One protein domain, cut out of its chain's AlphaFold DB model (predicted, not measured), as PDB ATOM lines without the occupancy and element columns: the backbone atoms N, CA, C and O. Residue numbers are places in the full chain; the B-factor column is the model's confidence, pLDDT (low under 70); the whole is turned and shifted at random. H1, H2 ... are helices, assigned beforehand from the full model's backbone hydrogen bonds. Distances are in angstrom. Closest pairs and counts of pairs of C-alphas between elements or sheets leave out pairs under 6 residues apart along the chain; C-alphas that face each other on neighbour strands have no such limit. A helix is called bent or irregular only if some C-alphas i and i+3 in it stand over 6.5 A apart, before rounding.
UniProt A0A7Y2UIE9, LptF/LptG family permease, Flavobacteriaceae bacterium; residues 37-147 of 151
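AT A GLANCE: This is residues 37 to 147 of the 151 residues of the protein "LptF/LptG family permease" of Flavobacteriaceae bacterium (UniProt A0A7Y2UIE9). Three long helices, H1, H2 and H3, form a loose up-and-down bundle; H1 and H3 run nearly parallel side by side, and H2 runs back between them in the chain, slanting from H1 near its own start to H3 near its own end. The shorter H4 follows at the end of the bundle where H3 ends and touches no other helix, and residues 136 to 147 stick out as a free arm. The printed part has 111 residues with four named helices in the order H1, H2, H3, H4 and no named strand, and its class is all helix. The whole is loose, with a radius of gyration of the C-alphas of 17.4 A, and elongated, spanning 56 by 31 by 19 A.

IN THESE COORDINATES: H1 covers residues 37 to 62, 37.2 A from first to last C-alpha, and begins at C-alpha 37 (64.631, 56.916, 0.016). It has a kink of 26 degrees near residue 55 and is neither bent nor irregular, but only just: C-alphas 55 and 58 are 6.1 A apart. H2, residues 69 to 94, is 37.6 A long and begins at C-alpha 69 (40.653, 45.260, 23.164). H3, residues 100 to 124, is 36.8 A long and is neither bent nor irregular, but only just: C-alphas 104 and 107 are 6.4 A apart. H4, residues 131 to 146, is 22.2 A long, has a kink of 36 degrees near residue 139 and ends at C-alpha 146 (40.601, 29.585, 33.718).

HOW THE PARTS SIT: H1, H2 and H3 are a bundle, up and down, each helix running against the one before it. H1 and H2 form a helical hairpin and touch, at a shallow tilt of 22 degrees, opposite ways; their closest C-alphas, of Gly 60 and Pro 71, are 5.6 A apart. H2 and H3 form a second helical hairpin, at a shallow tilt of 25 degrees, opposite ways. They touch with residues 82 to 94 of H2 and 100 to 111 of H3 alone, closest at the C-alphas of Gly 86 and Ser 107, 4.9 A apart. H1 and H3 touch with 25 pairs of C-alphas within 8 A, at a shallow tilt of 3 degrees, the same way; the closest C-alphas, of Leu 37 and Pro 100, are 5.6 A apart. H4 is apart from H1, H2 and H3. Every O i to N i+4 pair is within hydrogen-bond range in H2, against 21 of 22 in H1, 18 of 21 in H3 and 9 of 12 in H4.

THE WHOLE: The two C-alphas farthest apart, of His 99 and Lys 147, are 57.4 A apart. Without residues 136 to 147, the body spans 48 by 22 by 22 A. The printed part has no cut; the link from H2 to H3 is tight, and those from H1 to H2 and from H3 to H4 are short. The mean pLDDT of the printed part is 70.3, and it is under 70 at 48 residues: 63 to 68, 93 to 104, 106 to 107, 118 and 121 to 147.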
ATOM      1  N   LEU A  37      65.486  58.046  -0.352       70.38
ATOM      2  CA  LEU A  37      64.631  56.916   0.016       70.38
ATOM      3  C   LEU A  37      64.433  56.822   1.535       70.38
ATOM      4  O   LEU A  37      63.316  56.623   2.012       70.38
ATOM      5  N   SER A  38      65.516  56.975   2.302       72.69
ATOM      6  CA  SER A  38      65.473  56.934   3.767       72.69
ATOM      7  C   SER A  38      64.629  58.074   4.341       72.69
ATOM      8  O   SER A  38      63.817  57.845   5.239       72.69
ATOM      9  N   LEU A  39      64.761  59.285   3.788       75.81
ATOM     10  CA  LEU A  39      63.945  60.431   4.187       75.81
ATOM     11  C   LEU A  39      62.462  60.187   3.902       75.81
ATOM     12  O   LEU A  39      61.644  60.283   4.817       75.81
ATOM     13  N   HIS A  40      62.105  59.788   2.679       76.50
ATOM     14  CA  HIS A  40      60.707  59.515   2.340       76.50
ATOM     15  C   HIS A  40      60.103  58.370   3.153       76.50
ATOM     16  O   HIS A  40      58.932  58.448   3.519       76.50
ATOM     17  N   LYS A  41      60.883  57.346   3.517       71.69
ATOM     18  CA  LYS A  41      60.406  56.264   4.387       71.69
ATOM     19  C   LYS A  41      59.990  56.773   5.773       71.69
ATOM     20  O   LYS A  41      58.980  56.317   6.308       71.69
ATOM     21  N   LYS A  42      60.724  57.738   6.340       79.19
ATOM     22  CA  LYS A  42      60.365  58.373   7.622       79.19
ATOM     23  C   LYS A  42      59.074  59.191   7.496       79.19
ATOM     24  O   LYS A  42      58.196  59.063   8.346       79.19
ATOM     25  N   TYR A  43      58.919  59.954   6.411       78.19
ATOM     26  CA  TYR A  43      57.692  60.719   6.142       78.19
ATOM     27  C   TYR A  43      56.468  59.824   5.911       78.19
ATOM     28  O   TYR A  43      55.398  60.096   6.450       78.19
ATOM     29  N   ALA A  44      56.622  58.725   5.170       77.06
ATOM     30  CA  ALA A  44      55.548  57.761   4.946       77.06
ATOM     31  C   ALA A  44      55.085  57.111   6.260       77.06
ATOM     32  O   ALA A  44      53.890  56.891   6.461       77.06
ATOM     33  N   LEU A  45      56.005  56.817   7.184       77.00
ATOM     34  CA  LEU A  45      55.654  56.274   8.497       77.00
ATOM     35  C   LEU A  45      54.840  57.278   9.329       77.00
ATOM     36  O   LEU A  45      53.811  56.906   9.886       77.00
ATOM     37  N   ALA A  46      55.243  58.552   9.340       81.81
ATOM     38  CA  ALA A  46      54.496  59.612  10.016       81.81
ATOM     39  C   ALA A  46      53.090  59.820   9.416       81.81
ATOM     40  O   ALA A  46      52.110  59.890  10.159       81.81
ATOM     41  N   LEU A  47      52.965  59.842   8.082       80.19
ATOM     42  CA  LEU A  47      51.664  59.938   7.402       80.19
ATOM     43  C   LEU A  47      50.754  58.746   7.709       80.19
ATOM     44  O   LEU A  47      49.550  58.919   7.879       80.19
ATOM     45  N   SER A  48      51.317  57.543   7.823       76.88
ATOM     46  CA  SER A  48      50.549  56.352   8.184       76.88
ATOM     47  C   SER A  48      49.928  56.456   9.570       76.88
ATOM     48  O   SER A  48      48.758  56.125   9.723       76.88
ATOM     49  N   CYS A  49      50.646  56.994  10.560       82.31
ATOM     50  CA  CYS A  49      50.075  57.236  11.887       82.31
ATOM     51  C   CYS A  49      48.853  58.165  11.825       82.31
ATOM     52  O   CYS A  49      47.857  57.910  12.498       82.31
ATOM     53  N   ILE A  50      48.895  59.201  10.982       83.38
ATOM     54  CA  ILE A  50      47.764  60.119  10.780       83.38
ATOM     55  C   ILE A  50      46.592  59.383  10.113       83.38
ATOM     56  O   ILE A  50      45.465  59.452  10.597       83.38
ATOM     57  N   ILE A  51      46.846  58.627   9.041       79.75
ATOM     58  CA  ILE A  51      45.806  57.856   8.339       79.75
ATOM     59  C   ILE A  51      45.171  56.820   9.277       79.75
ATOM     60  O   ILE A  51      43.948  56.715   9.345       79.75
ATOM     61  N   LEU A  52      45.982  56.085  10.039       78.94
ATOM     62  CA  LEU A  52      45.522  55.089  11.006       78.94
ATOM     63  C   LEU A  52      44.741  55.717  12.159       78.94
ATOM     64  O   LEU A  52      43.817  55.084  12.655       78.94
ATOM     65  N   PHE A  53      45.051  56.950  12.560       83.38
ATOM     66  CA  PHE A  53      44.247  57.681  13.535       83.38
ATOM     67  C   PHE A  53      42.849  57.997  12.984       83.38
ATOM     68  O   PHE A  53      41.847  57.697  13.632       83.38
ATOM     69  N   PHE A  54      42.766  58.514  11.754       80.44
ATOM     70  CA  PHE A  54      41.487  58.804  11.093       80.44
ATOM     71  C   PHE A  54      40.672  57.557  10.758       80.44
ATOM     72  O   PHE A  54      39.450  57.619  10.773       80.44
ATOM     73  N   VAL A  55      41.320  56.432  10.461       77.81
ATOM     74  CA  VAL A  55      40.673  55.127  10.247       77.81
ATOM     75  C   VAL A  55      40.287  54.474  11.580       77.81
ATOM     76  O   VAL A  55      39.227  53.863  11.696       77.81
ATOM     77  N   GLY A  56      41.121  54.627  12.606       76.88
ATOM     78  CA  GLY A  56      40.922  54.074  13.943       76.88
ATOM     79  C   GLY A  56      39.816  54.773  14.731       76.88
ATOM     80  O   GLY A  56      39.087  54.101  15.452       76.88
ATOM     81  N   ALA A  57      39.631  56.084  14.563       80.62
ATOM     82  CA  ALA A  57      38.565  56.853  15.209       80.62
ATOM     83  C   ALA A  57      37.133  56.351  14.885       80.62
ATOM     84  O   ALA A  57      36.389  56.064  15.828       80.62
ATOM     85  N   PRO A  58      36.719  56.173  13.610       75.00
ATOM     86  CA  PRO A  58      35.404  55.631  13.275       75.00
ATOM     87  C   PRO A  58      35.282  54.161  13.684       75.00
ATOM     88  O   PRO A  58      34.261  53.779  14.249       75.00
ATOM     89  N   LEU A  59      36.328  53.348  13.487       73.69
ATOM     90  CA  LEU A  59      36.325  51.945  13.918       73.69
ATOM     91  C   LEU A  59      36.159  51.819  15.441       73.69
ATOM     92  O   LEU A  59      35.359  51.014  15.909       73.69
ATOM     93  N   GLY A  60      36.847  52.646  16.226       74.31
ATOM     94  CA  GLY A  60      36.709  52.686  17.682       74.31
ATOM     95  C   GLY A  60      35.317  53.132  18.138       74.31
ATOM     96  O   GLY A  60      34.772  52.560  19.081       74.31
ATOM     97  N   ALA A  61      34.710  54.105  17.449       75.75
ATOM     98  CA  ALA A  61      33.368  54.595  17.762       75.75
ATOM     99  C   ALA A  61      32.264  53.566  17.453       75.75
ATOM    100  O   ALA A  61      31.330  53.407  18.241       75.75
ATOM    101  N   ILE A  62      32.385  52.831  16.341       70.12
ATOM    102  CA  ILE A  62      31.408  51.816  15.904       70.12
ATOM    103  C   ILE A  62      31.436  50.582  16.821       70.12
ATOM    104  O   ILE A  62      30.398  49.990  17.119       70.12
ATOM    105  N   ILE A  63      32.618  50.196  17.306       66.94
ATOM    106  CA  ILE A  63      32.853  48.909  17.979       66.94
ATOM    107  C   ILE A  63      32.569  48.960  19.489       66.94
ATOM    108  O   ILE A  63      32.706  47.951  20.169       66.94
ATOM    109  N   ARG A  64      32.049  50.065  20.042       57.91
ATOM    110  CA  ARG A  64      31.754  50.219  21.487       57.91
ATOM    111  C   ARG A  64      30.811  49.151  22.096       57.91
ATOM    112  O   ARG A  64      30.686  49.087  23.315       57.91
ATOM    113  N   LYS A  65      30.172  48.283  21.297       56.25
ATOM    114  CA  LYS A  65      29.432  47.097  21.786       56.25
ATOM    115  C   LYS A  65      30.296  45.840  22.028       56.25
ATOM    116  O   LYS A  65      29.805  44.904  22.647       56.25
ATOM    117  N   GLY A  66      31.555  45.809  21.587       60.03
ATOM    118  CA  GLY A  66      32.558  44.784  21.907       60.03
ATOM    119  C   GLY A  66      33.680  45.383  22.765       60.03
ATOM    120  O   GLY A  66      34.003  46.555  22.617       60.03
ATOM    121  N   GLY A  67      34.246  44.621  23.706       65.25
ATOM    122  CA  GLY A  67      35.189  45.133  24.717       65.25
ATOM    123  C   GLY A  67      36.394  45.931  24.179       65.25
ATOM    124  O   GLY A  67      36.787  45.792  23.022       65.25
ATOM    125  N   LEU A  68      37.020  46.726  25.062       68.31
ATOM    126  CA  LEU A  68      38.093  47.699  24.768       68.31
ATOM    127  C   LEU A  68      39.269  47.171  23.912       68.31
ATOM    128  O   LEU A  68      39.949  47.963  23.267       68.31
ATOM    129  N   GLY A  69      39.519  45.858  23.880       73.88
ATOM    130  CA  GLY A  69      40.653  45.260  23.164       73.88
ATOM    131  C   GLY A  69      40.439  44.995  21.667       73.88
ATOM    132  O   GLY A  69      41.409  44.998  20.911       73.88
ATOM    133  N   LEU A  70      39.200  44.793  21.204       73.06
ATOM    134  CA  LEU A  70      38.923  44.427  19.806       73.06
ATOM    135  C   LEU A  70      39.362  45.502  18.786       73.06
ATOM    136  O   LEU A  70      40.057  45.148  17.830       73.06
ATOM    137  N   PRO A  71      39.059  46.805  18.977       75.81
ATOM    138  CA  PRO A  71      39.552  47.839  18.065       75.81
ATOM    139  C   PRO A  71      41.079  48.006  18.129       75.81
ATOM    140  O   PRO A  71      41.704  48.310  17.113       75.81
ATOM    141  N   MET A  72      41.698  47.748  19.289       77.62
ATOM    142  CA  MET A  72      43.151  47.838  19.467       77.62
ATOM    143  C   MET A  72      43.890  46.794  18.619       77.62
ATOM    144  O   MET A  72      44.848  47.127  17.923       77.62
ATOM    145  N   VAL A  73      43.420  45.541  18.622       80.25
ATOM    146  CA  VAL A  73      44.036  44.456  17.839       80.25
ATOM    147  C   VAL A  73      43.927  44.727  16.338       80.25
ATOM    148  O   VAL A  73      44.908  44.569  15.616       80.25
ATOM    149  N   ILE A  74      42.767  45.193  15.864       76.38
ATOM    150  CA  ILE A  74      42.558  45.520  14.445       76.38
ATOM    151  C   ILE A  74      43.513  46.634  13.991       76.38
ATOM    152  O   ILE A  74      44.116  46.526  12.922       76.38
ATOM    153  N   ALA A  75      43.704  47.670  14.812       77.62
ATOM    154  CA  ALA A  75      44.642  48.751  14.517       77.62
ATOM    155  C   ALA A  75      46.094  48.251  14.408       77.62
ATOM    156  O   ALA A  75      46.811  48.639  13.487       77.62
ATOM    157  N   ILE A  76      46.514  47.348  15.303       83.94
ATOM    158  CA  ILE A  76      47.862  46.759  15.289       83.94
ATOM    159  C   ILE A  76      48.080  45.906  14.034       83.94
ATOM    160  O   ILE A  76      49.124  46.020  13.393       83.94
ATOM    161  N   VAL A  77      47.102  45.075  13.657       82.88
ATOM    162  CA  VAL A  77      47.195  44.238  12.450       82.88
ATOM    163  C   VAL A  77      47.319  45.107  11.198       82.88
ATOM    164  O   VAL A  77      48.218  44.883  10.391       82.88
ATOM    165  N   LEU A  78      46.486  46.145  11.067       80.06
ATOM    166  CA  LEU A  78      46.567  47.090   9.948       80.06
ATOM    167  C   LEU A  78      47.915  47.820   9.897       80.06
ATOM    168  O   LEU A  78      48.495  47.968   8.820       80.06
ATOM    169  N   PHE A  79      48.436  48.241  11.051       82.38
ATOM    170  CA  PHE A  79      49.751  48.870  11.148       82.38
ATOM    171  C   PHE A  79      50.879  47.926  10.710       82.38
ATOM    172  O   PHE A  79      51.761  48.330   9.952       82.38
ATOM    173  N   LEU A  80      50.840  46.659  11.136       86.12
ATOM    174  CA  LEU A  80      51.817  45.647  10.731       86.12
ATOM    175  C   LEU A  80      51.768  45.403   9.223       86.12
ATOM    176  O   LEU A  80      52.809  45.453   8.573       86.12
ATOM    177  N   THR A  81      50.580  45.194   8.647       83.06
ATOM    178  CA  THR A  81      50.422  44.998   7.199       83.06
ATOM    179  C   THR A  81      50.984  46.183   6.415       83.06
ATOM    180  O   THR A  81      51.752  45.983   5.474       83.06
ATOM    181  N   TYR A  82      50.684  47.412   6.845       80.38
ATOM    182  CA  TYR A  82      51.268  48.621   6.267       80.38
ATOM    183  C   TYR A  82      52.801  48.623   6.340       80.38
ATOM    184  O   TYR A  82      53.482  48.883   5.344       80.38
ATOM    185  N   TYR A  83      53.354  48.323   7.517       80.62
ATOM    186  CA  TYR A  83      54.796  48.315   7.733       80.62
ATOM    187  C   TYR A  83      55.493  47.284   6.842       80.62
ATOM    188  O   TYR A  83      56.489  47.609   6.193       80.62
ATOM    189  N   PHE A  84      54.946  46.070   6.750       83.69
ATOM    190  CA  PHE A  84      55.478  45.026   5.881       83.69
ATOM    191  C   PHE A  84      55.468  45.461   4.416       83.69
ATOM    192  O   PHE A  84      56.517  45.409   3.777       83.69
ATOM    193  N   ILE A  85      54.343  45.965   3.897       82.31
ATOM    194  CA  ILE A  85      54.246  46.444   2.507       82.31
ATOM    195  C   ILE A  85      55.270  47.555   2.234       82.31
ATOM    196  O   ILE A  85      55.965  47.510   1.220       82.31
ATOM    197  N   GLY A  86      55.439  48.509   3.153       78.88
ATOM    198  CA  GLY A  86      56.433  49.577   3.011       78.88
ATOM    199  C   GLY A  86      57.882  49.089   3.061       78.88
ATOM    200  O   GLY A  86      58.754  49.632   2.377       78.88
ATOM    201  N   VAL A  87      58.168  48.047   3.845       78.31
ATOM    202  CA  VAL A  87      59.484  47.393   3.859       78.31
ATOM    203  C   VAL A  87      59.723  46.627   2.556       78.31
ATOM    204  O   VAL A  87      60.797  46.785   1.979       78.31
ATOM    205  N   PHE A  88      58.736  45.879   2.059       79.62
ATOM    206  CA  PHE A  88      58.827  45.159   0.787       79.62
ATOM    207  C   PHE A  88      59.020  46.116  -0.391       79.62
ATOM    208  O   PHE A  88      59.974  45.950  -1.146       79.62
ATOM    209  N   ALA A  89      58.204  47.165  -0.507       76.56
ATOM    210  CA  ALA A  89      58.333  48.172  -1.562       76.56
ATOM    211  C   ALA A  89      59.693  48.897  -1.515       76.56
ATOM    212  O   ALA A  89      60.322  49.131  -2.547       76.56
ATOM    213  N   GLY A  90      60.195  49.192  -0.309       72.62
ATOM    214  CA  GLY A  90      61.521  49.776  -0.121       72.62
ATOM    215  C   GLY A  90      62.669  48.826  -0.478       72.62
ATOM    216  O   GLY A  90      63.686  49.281  -0.999       72.62
ATOM    217  N   ASN A  91      62.526  47.523  -0.220       73.94
ATOM    218  CA  ASN A  91      63.508  46.516  -0.632       73.94
ATOM    219  C   ASN A  91      63.506  46.333  -2.157       73.94
ATOM    220  O   ASN A  91      64.572  46.385  -2.759       73.94
ATOM    221  N   TYR A  92      62.331  46.278  -2.789       73.19
ATOM    222  CA  TYR A  92      62.199  46.237  -4.252       73.19
ATOM    223  C   TYR A  92      62.816  47.462  -4.947       73.19
ATOM    224  O   TYR A  92      63.427  47.341  -6.007       73.19
ATOM    225  N   ALA A  93      62.716  48.650  -4.345       69.69
ATOM    226  CA  ALA A  93      63.367  49.851  -4.873       69.69
ATOM    227  C   ALA A  93      64.899  49.831  -4.711       69.69
ATOM    228  O   ALA A  93      65.616  50.420  -5.519       69.69
ATOM    229  N   LYS A  94      65.424  49.149  -3.682       64.19
ATOM    230  CA  LYS A  94      66.874  48.991  -3.468       64.19
ATOM    231  C   LYS A  94      67.520  48.015  -4.445       64.19
ATOM    232  O   LYS A  94      68.698  48.186  -4.750       64.19
ATOM    233  N   GLU A  95      66.763  47.042  -4.943       66.38
ATOM    234  CA  GLU A  95      67.218  46.097  -5.970       66.38
ATOM    235  C   GLU A  95      67.332  46.738  -7.367       66.38
ATOM    236  O   GLU A  95      67.772  46.095  -8.313       66.38
ATOM    237  N   GLY A  96      67.033  48.040  -7.497       58.34
ATOM    238  CA  GLY A  96      67.348  48.836  -8.688       58.34
ATOM    239  C   GLY A  96      66.300  48.780  -9.797       58.34
ATOM    240  O   GLY A  96      66.503  49.385 -10.844       58.34
ATOM    241  N   ASN A  97      65.168  48.110  -9.567       56.12
ATOM    242  CA  ASN A  97      64.133  47.914 -10.584       56.12
ATOM    243  C   ASN A  97      63.124  49.081 -10.683       56.12
ATOM    244  O   ASN A  97      62.365  49.162 -11.644       56.12
ATOM    245  N   ILE A  98      63.066  49.978  -9.686       59.03
ATOM    246  CA  ILE A  98      62.046  51.041  -9.596       59.03
ATOM    247  C   ILE A  98      62.655  52.321  -9.006       59.03
ATOM    248  O   ILE A  98      63.488  52.268  -8.101       59.03
ATOM    249  N   HIS A  99      62.208  53.487  -9.486       63.00
ATOM    250  CA  HIS A  99      62.608  54.792  -8.958       63.00
ATOM    251  C   HIS A  99      62.360  54.878  -7.427       63.00
ATOM    252  O   HIS A  99      61.243  54.604  -6.979       63.00
ATOM    253  N   PRO A 100      63.347  55.290  -6.604       62.91
ATOM    254  CA  PRO A 100      63.261  55.267  -5.137       62.91
ATOM    255  C   PRO A 100      62.077  56.053  -4.557       62.91
ATOM    256  O   PRO A 100      61.510  55.666  -3.536       62.91
ATOM    257  N   ILE A 101      61.672  57.139  -5.227       65.56
ATOM    258  CA  ILE A 101      60.478  57.920  -4.863       65.56
ATOM    259  C   ILE A 101      59.211  57.064  -4.961       65.56
ATOM    260  O   ILE A 101      58.385  57.099  -4.051       65.56
ATOM    261  N   LEU A 102      59.072  56.268  -6.029       65.81
ATOM    262  CA  LEU A 102      57.904  55.412  -6.221       65.81
ATOM    263  C   LEU A 102      57.890  54.316  -5.165       65.81
ATOM    264  O   LEU A 102      56.860  54.122  -4.542       65.81
ATOM    265  N   GLY A 103      59.028  53.682  -4.873       66.75
ATOM    266  CA  GLY A 103      59.113  52.675  -3.808       66.75
ATOM    267  C   GLY A 103      58.681  53.187  -2.429       66.75
ATOM    268  O   GLY A 103      58.074  52.444  -1.659       66.75
ATOM    269  N   ALA A 104      58.941  54.462  -2.119       65.69
ATOM    270  CA  ALA A 104      58.519  55.068  -0.858       65.69
ATOM    271  C   ALA A 104      57.039  55.487  -0.844       65.69
ATOM    272  O   ALA A 104      56.375  55.342   0.183       65.69
ATOM    273  N   TRP A 105      56.522  55.988  -1.968       70.94
ATOM    274  CA  TRP A 105      55.132  56.444  -2.095       70.94
ATOM    275  C   TRP A 105      54.144  55.312  -2.385       70.94
ATOM    276  O   TRP A 105      52.966  55.442  -2.068       70.94
ATOM    277  N   LEU A 106      54.604  54.183  -2.931       69.94
ATOM    278  CA  LEU A 106      53.764  53.034  -3.274       69.94
ATOM    279  C   LEU A 106      53.013  52.506  -2.048       69.94
ATOM    280  O   LEU A 106      51.828  52.203  -2.131       69.94
ATOM    281  N   SER A 107      53.682  52.463  -0.891       67.62
ATOM    282  CA  SER A 107      53.058  52.026   0.362       67.62
ATOM    283  C   SER A 107      51.907  52.946   0.775       67.62
ATOM    284  O   SER A 107      50.837  52.481   1.156       67.62
ATOM    285  N   THR A 108      52.093  54.263   0.658       72.06
ATOM    286  CA  THR A 108      51.074  55.262   1.011       72.06
ATOM    287  C   THR A 108      49.922  55.260   0.005       72.06
ATOM    288  O   THR A 108      48.761  55.320   0.404       72.06
ATOM    289  N   LEU A 109      50.232  55.122  -1.288       77.44
ATOM    290  CA  LEU A 109      49.268  55.103  -2.391       77.44
ATOM    291  C   LEU A 109      48.411  53.831  -2.390       77.44
ATOM    292  O   LEU A 109      47.247  53.890  -2.760       77.44
ATOM    293  N   ILE A 110      48.948  52.702  -1.917       73.88
ATOM    294  CA  ILE A 110      48.181  51.468  -1.697       73.88
ATOM    295  C   ILE A 110      47.383  51.549  -0.391       73.88
ATOM    296  O   ILE A 110      46.214  51.176  -0.365       73.88
ATOM    297  N   MET A 111      47.974  52.056   0.694       73.94
ATOM    298  CA  MET A 111      47.329  52.060   2.012       73.94
ATOM    299  C   MET A 111      46.139  53.014   2.104       73.94
ATOM    300  O   MET A 111      45.165  52.706   2.783       73.94
ATOM    301  N   LEU A 112      46.188  54.165   1.438       77.75
ATOM    302  CA  LEU A 112      45.120  55.162   1.489       77.75
ATOM    303  C   LEU A 112      43.781  54.624   0.928       77.75
ATOM    304  O   LEU A 112      42.796  54.626   1.671       77.75
ATOM    305  N   PRO A 113      43.700  54.088  -0.307       80.19
ATOM    306  CA  PRO A 113      42.467  53.498  -0.822       80.19
ATOM    307  C   PRO A 113      42.086  52.220  -0.075       80.19
ATOM    308  O   PRO A 113      40.903  51.997   0.154       80.19
ATOM    309  N   LEU A 114      43.053  51.400   0.346       74.06
ATOM    310  CA  LEU A 114      42.781  50.139   1.039       74.06
ATOM    311  C   LEU A 114      42.220  50.394   2.445       74.06
ATOM    312  O   LEU A 114      41.216  49.796   2.819       74.06
ATOM    313  N   GLY A 115      42.787  51.350   3.182       73.31
ATOM    314  CA  GLY A 115      42.283  51.807   4.474       73.31
ATOM    315  C   GLY A 115      40.884  52.406   4.358       73.31
ATOM    316  O   GLY A 115      39.981  51.965   5.060       73.31
ATOM    317  N   VAL A 116      40.658  53.328   3.415       77.62
ATOM    318  CA  VAL A 116      39.331  53.933   3.193       77.62
ATOM    319  C   VAL A 116      38.299  52.891   2.758       77.62
ATOM    320  O   VAL A 116      37.168  52.911   3.244       77.62
ATOM    321  N   PHE A 117      38.669  51.965   1.873       77.81
ATOM    322  CA  PHE A 117      37.799  50.881   1.422       77.81
ATOM    323  C   PHE A 117      37.426  49.943   2.573       77.81
ATOM    324  O   PHE A 117      36.253  49.608   2.739       77.81
ATOM    325  N   LEU A 118      38.399  49.564   3.402       69.75
ATOM    326  CA  LEU A 118      38.200  48.662   4.531       69.75
ATOM    327  C   LEU A 118      37.377  49.334   5.637       69.75
ATOM    328  O   LEU A 118      36.458  48.709   6.161       69.75
ATOM    329  N   THR A 119      37.602  50.623   5.913       74.38
ATOM    330  CA  THR A 119      36.751  51.419   6.811       74.38
ATOM    331  C   THR A 119      35.337  51.565   6.264       74.38
ATOM    332  O   THR A 119      34.387  51.335   7.009       74.38
ATOM    333  N   ARG A 120      35.159  51.899   4.975       70.12
ATOM    334  CA  ARG A 120      33.826  51.983   4.352       70.12
ATOM    335  C   ARG A 120      33.089  50.660   4.446       70.12
ATOM    336  O   ARG A 120      31.934  50.662   4.844       70.12
ATOM    337  N   ARG A 121      33.746  49.543   4.133       68.50
ATOM    338  CA  ARG A 121      33.133  48.213   4.202       68.50
ATOM    339  C   ARG A 121      32.792  47.818   5.638       68.50
ATOM    340  O   ARG A 121      31.668  47.410   5.888       68.50
ATOM    341  N   ALA A 122      33.706  48.029   6.586       65.12
ATOM    342  CA  ALA A 122      33.474  47.758   8.007       65.12
ATOM    343  C   ALA A 122      32.393  48.656   8.640       65.12
ATOM    344  O   ALA A 122      31.812  48.280   9.653       65.12
ATOM    345  N   THR A 123      32.140  49.836   8.061       67.44
ATOM    346  CA  THR A 123      31.111  50.785   8.524       67.44
ATOM    347  C   THR A 123      29.760  50.569   7.831       67.44
ATOM    348  O   THR A 123      28.721  50.756   8.458       67.44
ATOM    349  N   ALA A 124      29.759  50.198   6.544       63.47
ATOM    350  CA  ALA A 124      28.551  49.993   5.742       63.47
ATOM    351  C   ALA A 124      27.896  48.628   6.003       63.47
ATOM    352  O   ALA A 124      26.671  48.548   6.087       63.47
ATOM    353  N   ASP A 125      28.690  47.569   6.195       54.28
ATOM    354  CA  ASP A 125      28.183  46.331   6.772       54.28
ATOM    355  C   ASP A 125      27.969  46.559   8.270       54.28
ATOM    356  O   ASP A 125      28.906  46.833   9.016       54.28
ATOM    357  N   ARG A 126      26.744  46.366   8.759       52.75
ATOM    358  CA  ARG A 126      26.407  46.241  10.194       52.75
ATOM    359  C   ARG A 126      27.079  45.000  10.861       52.75
ATOM    360  O   ARG A 126      26.485  44.356  11.719       52.75
ATOM    361  N   GLY A 127      28.286  44.602  10.443       50.94
ATOM    362  CA  GLY A 127      28.749  43.213  10.300       50.94
ATOM    363  C   GLY A 127      29.878  42.748  11.225       50.94
ATOM    364  O   GLY A 127      30.701  41.929  10.827       50.94
ATOM    365  N   LEU A 128      29.912  43.188  12.484       48.59
ATOM    366  CA  LEU A 128      30.732  42.532  13.520       48.59
ATOM    367  C   LEU A 128      30.063  41.281  14.118       48.59
ATOM    368  O   LEU A 128      30.624  40.652  15.013       48.59
ATOM    369  N   MET A 129      28.904  40.862  13.597       48.91
ATOM    370  CA  MET A 129      28.219  39.638  14.041       48.91
ATOM    371  C   MET A 129      28.935  38.334  13.632       48.91
ATOM    372  O   MET A 129      28.538  37.274  14.094       48.91
ATOM    373  N   SER A 130      30.028  38.383  12.852       51.88
ATOM    374  CA  SER A 130      30.879  37.202  12.584       51.88
ATOM    375  C   SER A 130      32.248  37.233  13.281       51.88
ATOM    376  O   SER A 130      32.845  36.176  13.488       51.88
ATOM    377  N   PHE A 131      32.753  38.403  13.693       55.06
ATOM    378  CA  PHE A 131      33.989  38.484  14.489       55.06
ATOM    379  C   PHE A 131      33.758  38.097  15.952       55.06
ATOM    380  O   PHE A 131      34.689  37.621  16.595       55.06
ATOM    381  N   GLY A 132      32.520  38.213  16.451       57.47
ATOM    382  CA  GLY A 132      32.119  37.616  17.728       57.47
ATOM    383  C   GLY A 132      32.380  36.106  17.770       57.47
ATOM    384  O   GLY A 132      32.923  35.621  18.751       57.47
ATOM    385  N   HIS A 133      32.126  35.381  16.673       57.19
ATOM    386  CA  HIS A 133      32.345  33.931  16.606       57.19
ATOM    387  C   HIS A 133      33.836  33.554  16.532       57.19
ATOM    388  O   HIS A 133      34.274  32.605  17.177       57.19
ATOM    389  N   VAL A 134      34.653  34.328  15.804       60.56
ATOM    390  CA  VAL A 134      36.121  34.155  15.787       60.56
ATOM    391  C   VAL A 134      36.714  34.460  17.165       60.56
ATOM    392  O   VAL A 134      37.579  33.729  17.645       60.56
ATOM    393  N   TRP A 135      36.218  35.508  17.828       56.66
ATOM    394  CA  TRP A 135      36.630  35.877  19.177       56.66
ATOM    395  C   TRP A 135      36.176  34.855  20.225       56.66
ATOM    396  O   TRP A 135      36.959  34.521  21.112       56.66
ATOM    397  N   ASP A 136      34.975  34.286  20.102       63.09
ATOM    398  CA  ASP A 136      34.500  33.200  20.966       63.09
ATOM    399  C   ASP A 136      35.315  31.919  20.766       63.09
ATOM    400  O   ASP A 136      35.677  31.289  21.750       63.09
ATOM    401  N   ILE A 137      35.706  31.555  19.540       63.19
ATOM    402  CA  ILE A 137      36.597  30.403  19.300       63.19
ATOM    403  C   ILE A 137      37.976  30.634  19.937       63.19
ATOM    404  O   ILE A 137      38.524  29.751  20.602       63.19
ATOM    405  N   LEU A 138      38.533  31.835  19.769       64.19
ATOM    406  CA  LEU A 138      39.872  32.176  20.246       64.19
ATOM    407  C   LEU A 138      39.915  32.314  21.779       64.19
ATOM    408  O   LEU A 138      40.858  31.859  22.430       64.19
ATOM    409  N   THR A 139      38.856  32.862  22.383       63.22
ATOM    410  CA  THR A 139      38.719  32.982  23.841       63.22
ATOM    411  C   THR A 139      38.166  31.720  24.508       63.22
ATOM    412  O   THR A 139      38.454  31.508  25.686       63.22
ATOM    413  N   ALA A 140      37.468  30.824  23.800       62.22
ATOM    414  CA  ALA A 140      37.015  29.536  24.336       62.22
ATOM    415  C   ALA A 140      38.193  28.670  24.800       62.22
ATOM    416  O   ALA A 140      38.120  28.061  25.869       62.22
ATOM    417  N   GLY A 141      39.307  28.671  24.058       63.03
ATOM    418  CA  GLY A 141      40.536  27.973  24.450       63.03
ATOM    419  C   GLY A 141      41.160  28.510  25.746       63.03
ATOM    420  O   GLY A 141      41.671  27.739  26.562       63.03
ATOM    421  N   ILE A 142      41.053  29.820  25.985       65.56
ATOM    422  CA  ILE A 142      41.596  30.506  27.170       65.56
ATOM    423  C   ILE A 142      40.640  30.367  28.370       65.56
ATOM    424  O   ILE A 142      41.066  30.030  29.477       65.56
ATOM    425  N   ARG A 143      39.326  30.516  28.152       58.91
ATOM    426  CA  ARG A 143      38.272  30.363  29.171       58.91
ATOM    427  C   ARG A 143      38.234  28.941  29.745       58.91
ATOM    428  O   ARG A 143      38.015  28.776  30.946       58.91
ATOM    429  N   LYS A 144      38.520  27.914  28.931       56.81
ATOM    430  CA  LYS A 144      38.589  26.507  29.376       56.81
ATOM    431  C   LYS A 144      39.758  26.235  30.334       56.81
ATOM    432  O   LYS A 144      39.658  25.327  31.155       56.81
ATOM    433  N   ARG A 145      40.839  27.030  30.280       58.44
ATOM    434  CA  ARG A 145      41.950  26.951  31.251       58.44
ATOM    435  C   ARG A 145      41.680  27.711  32.551       58.44
ATOM    436  O   ARG A 145      42.193  27.296  33.583       58.44
ATOM    437  N   PHE A 146      40.873  28.772  32.524       56.66
ATOM    438  CA  PHE A 146      40.601  29.585  33.718       56.66
ATOM    439  C   PHE A 146      39.499  29.000  34.622       56.66
ATOM    440  O   PHE A 146      39.546  29.173  35.833       56.66
ATOM    441  N   LYS A 147      38.562  28.205  34.078       52.16
ATOM    442  CA  LYS A 147      37.530  27.488  34.865       52.16
ATOM    443  C   LYS A 147      38.037  26.274  35.672       52.16
ATOM    444  O   LYS A 147      37.231  25.586  36.285       52.16
TER     445      LYS A 147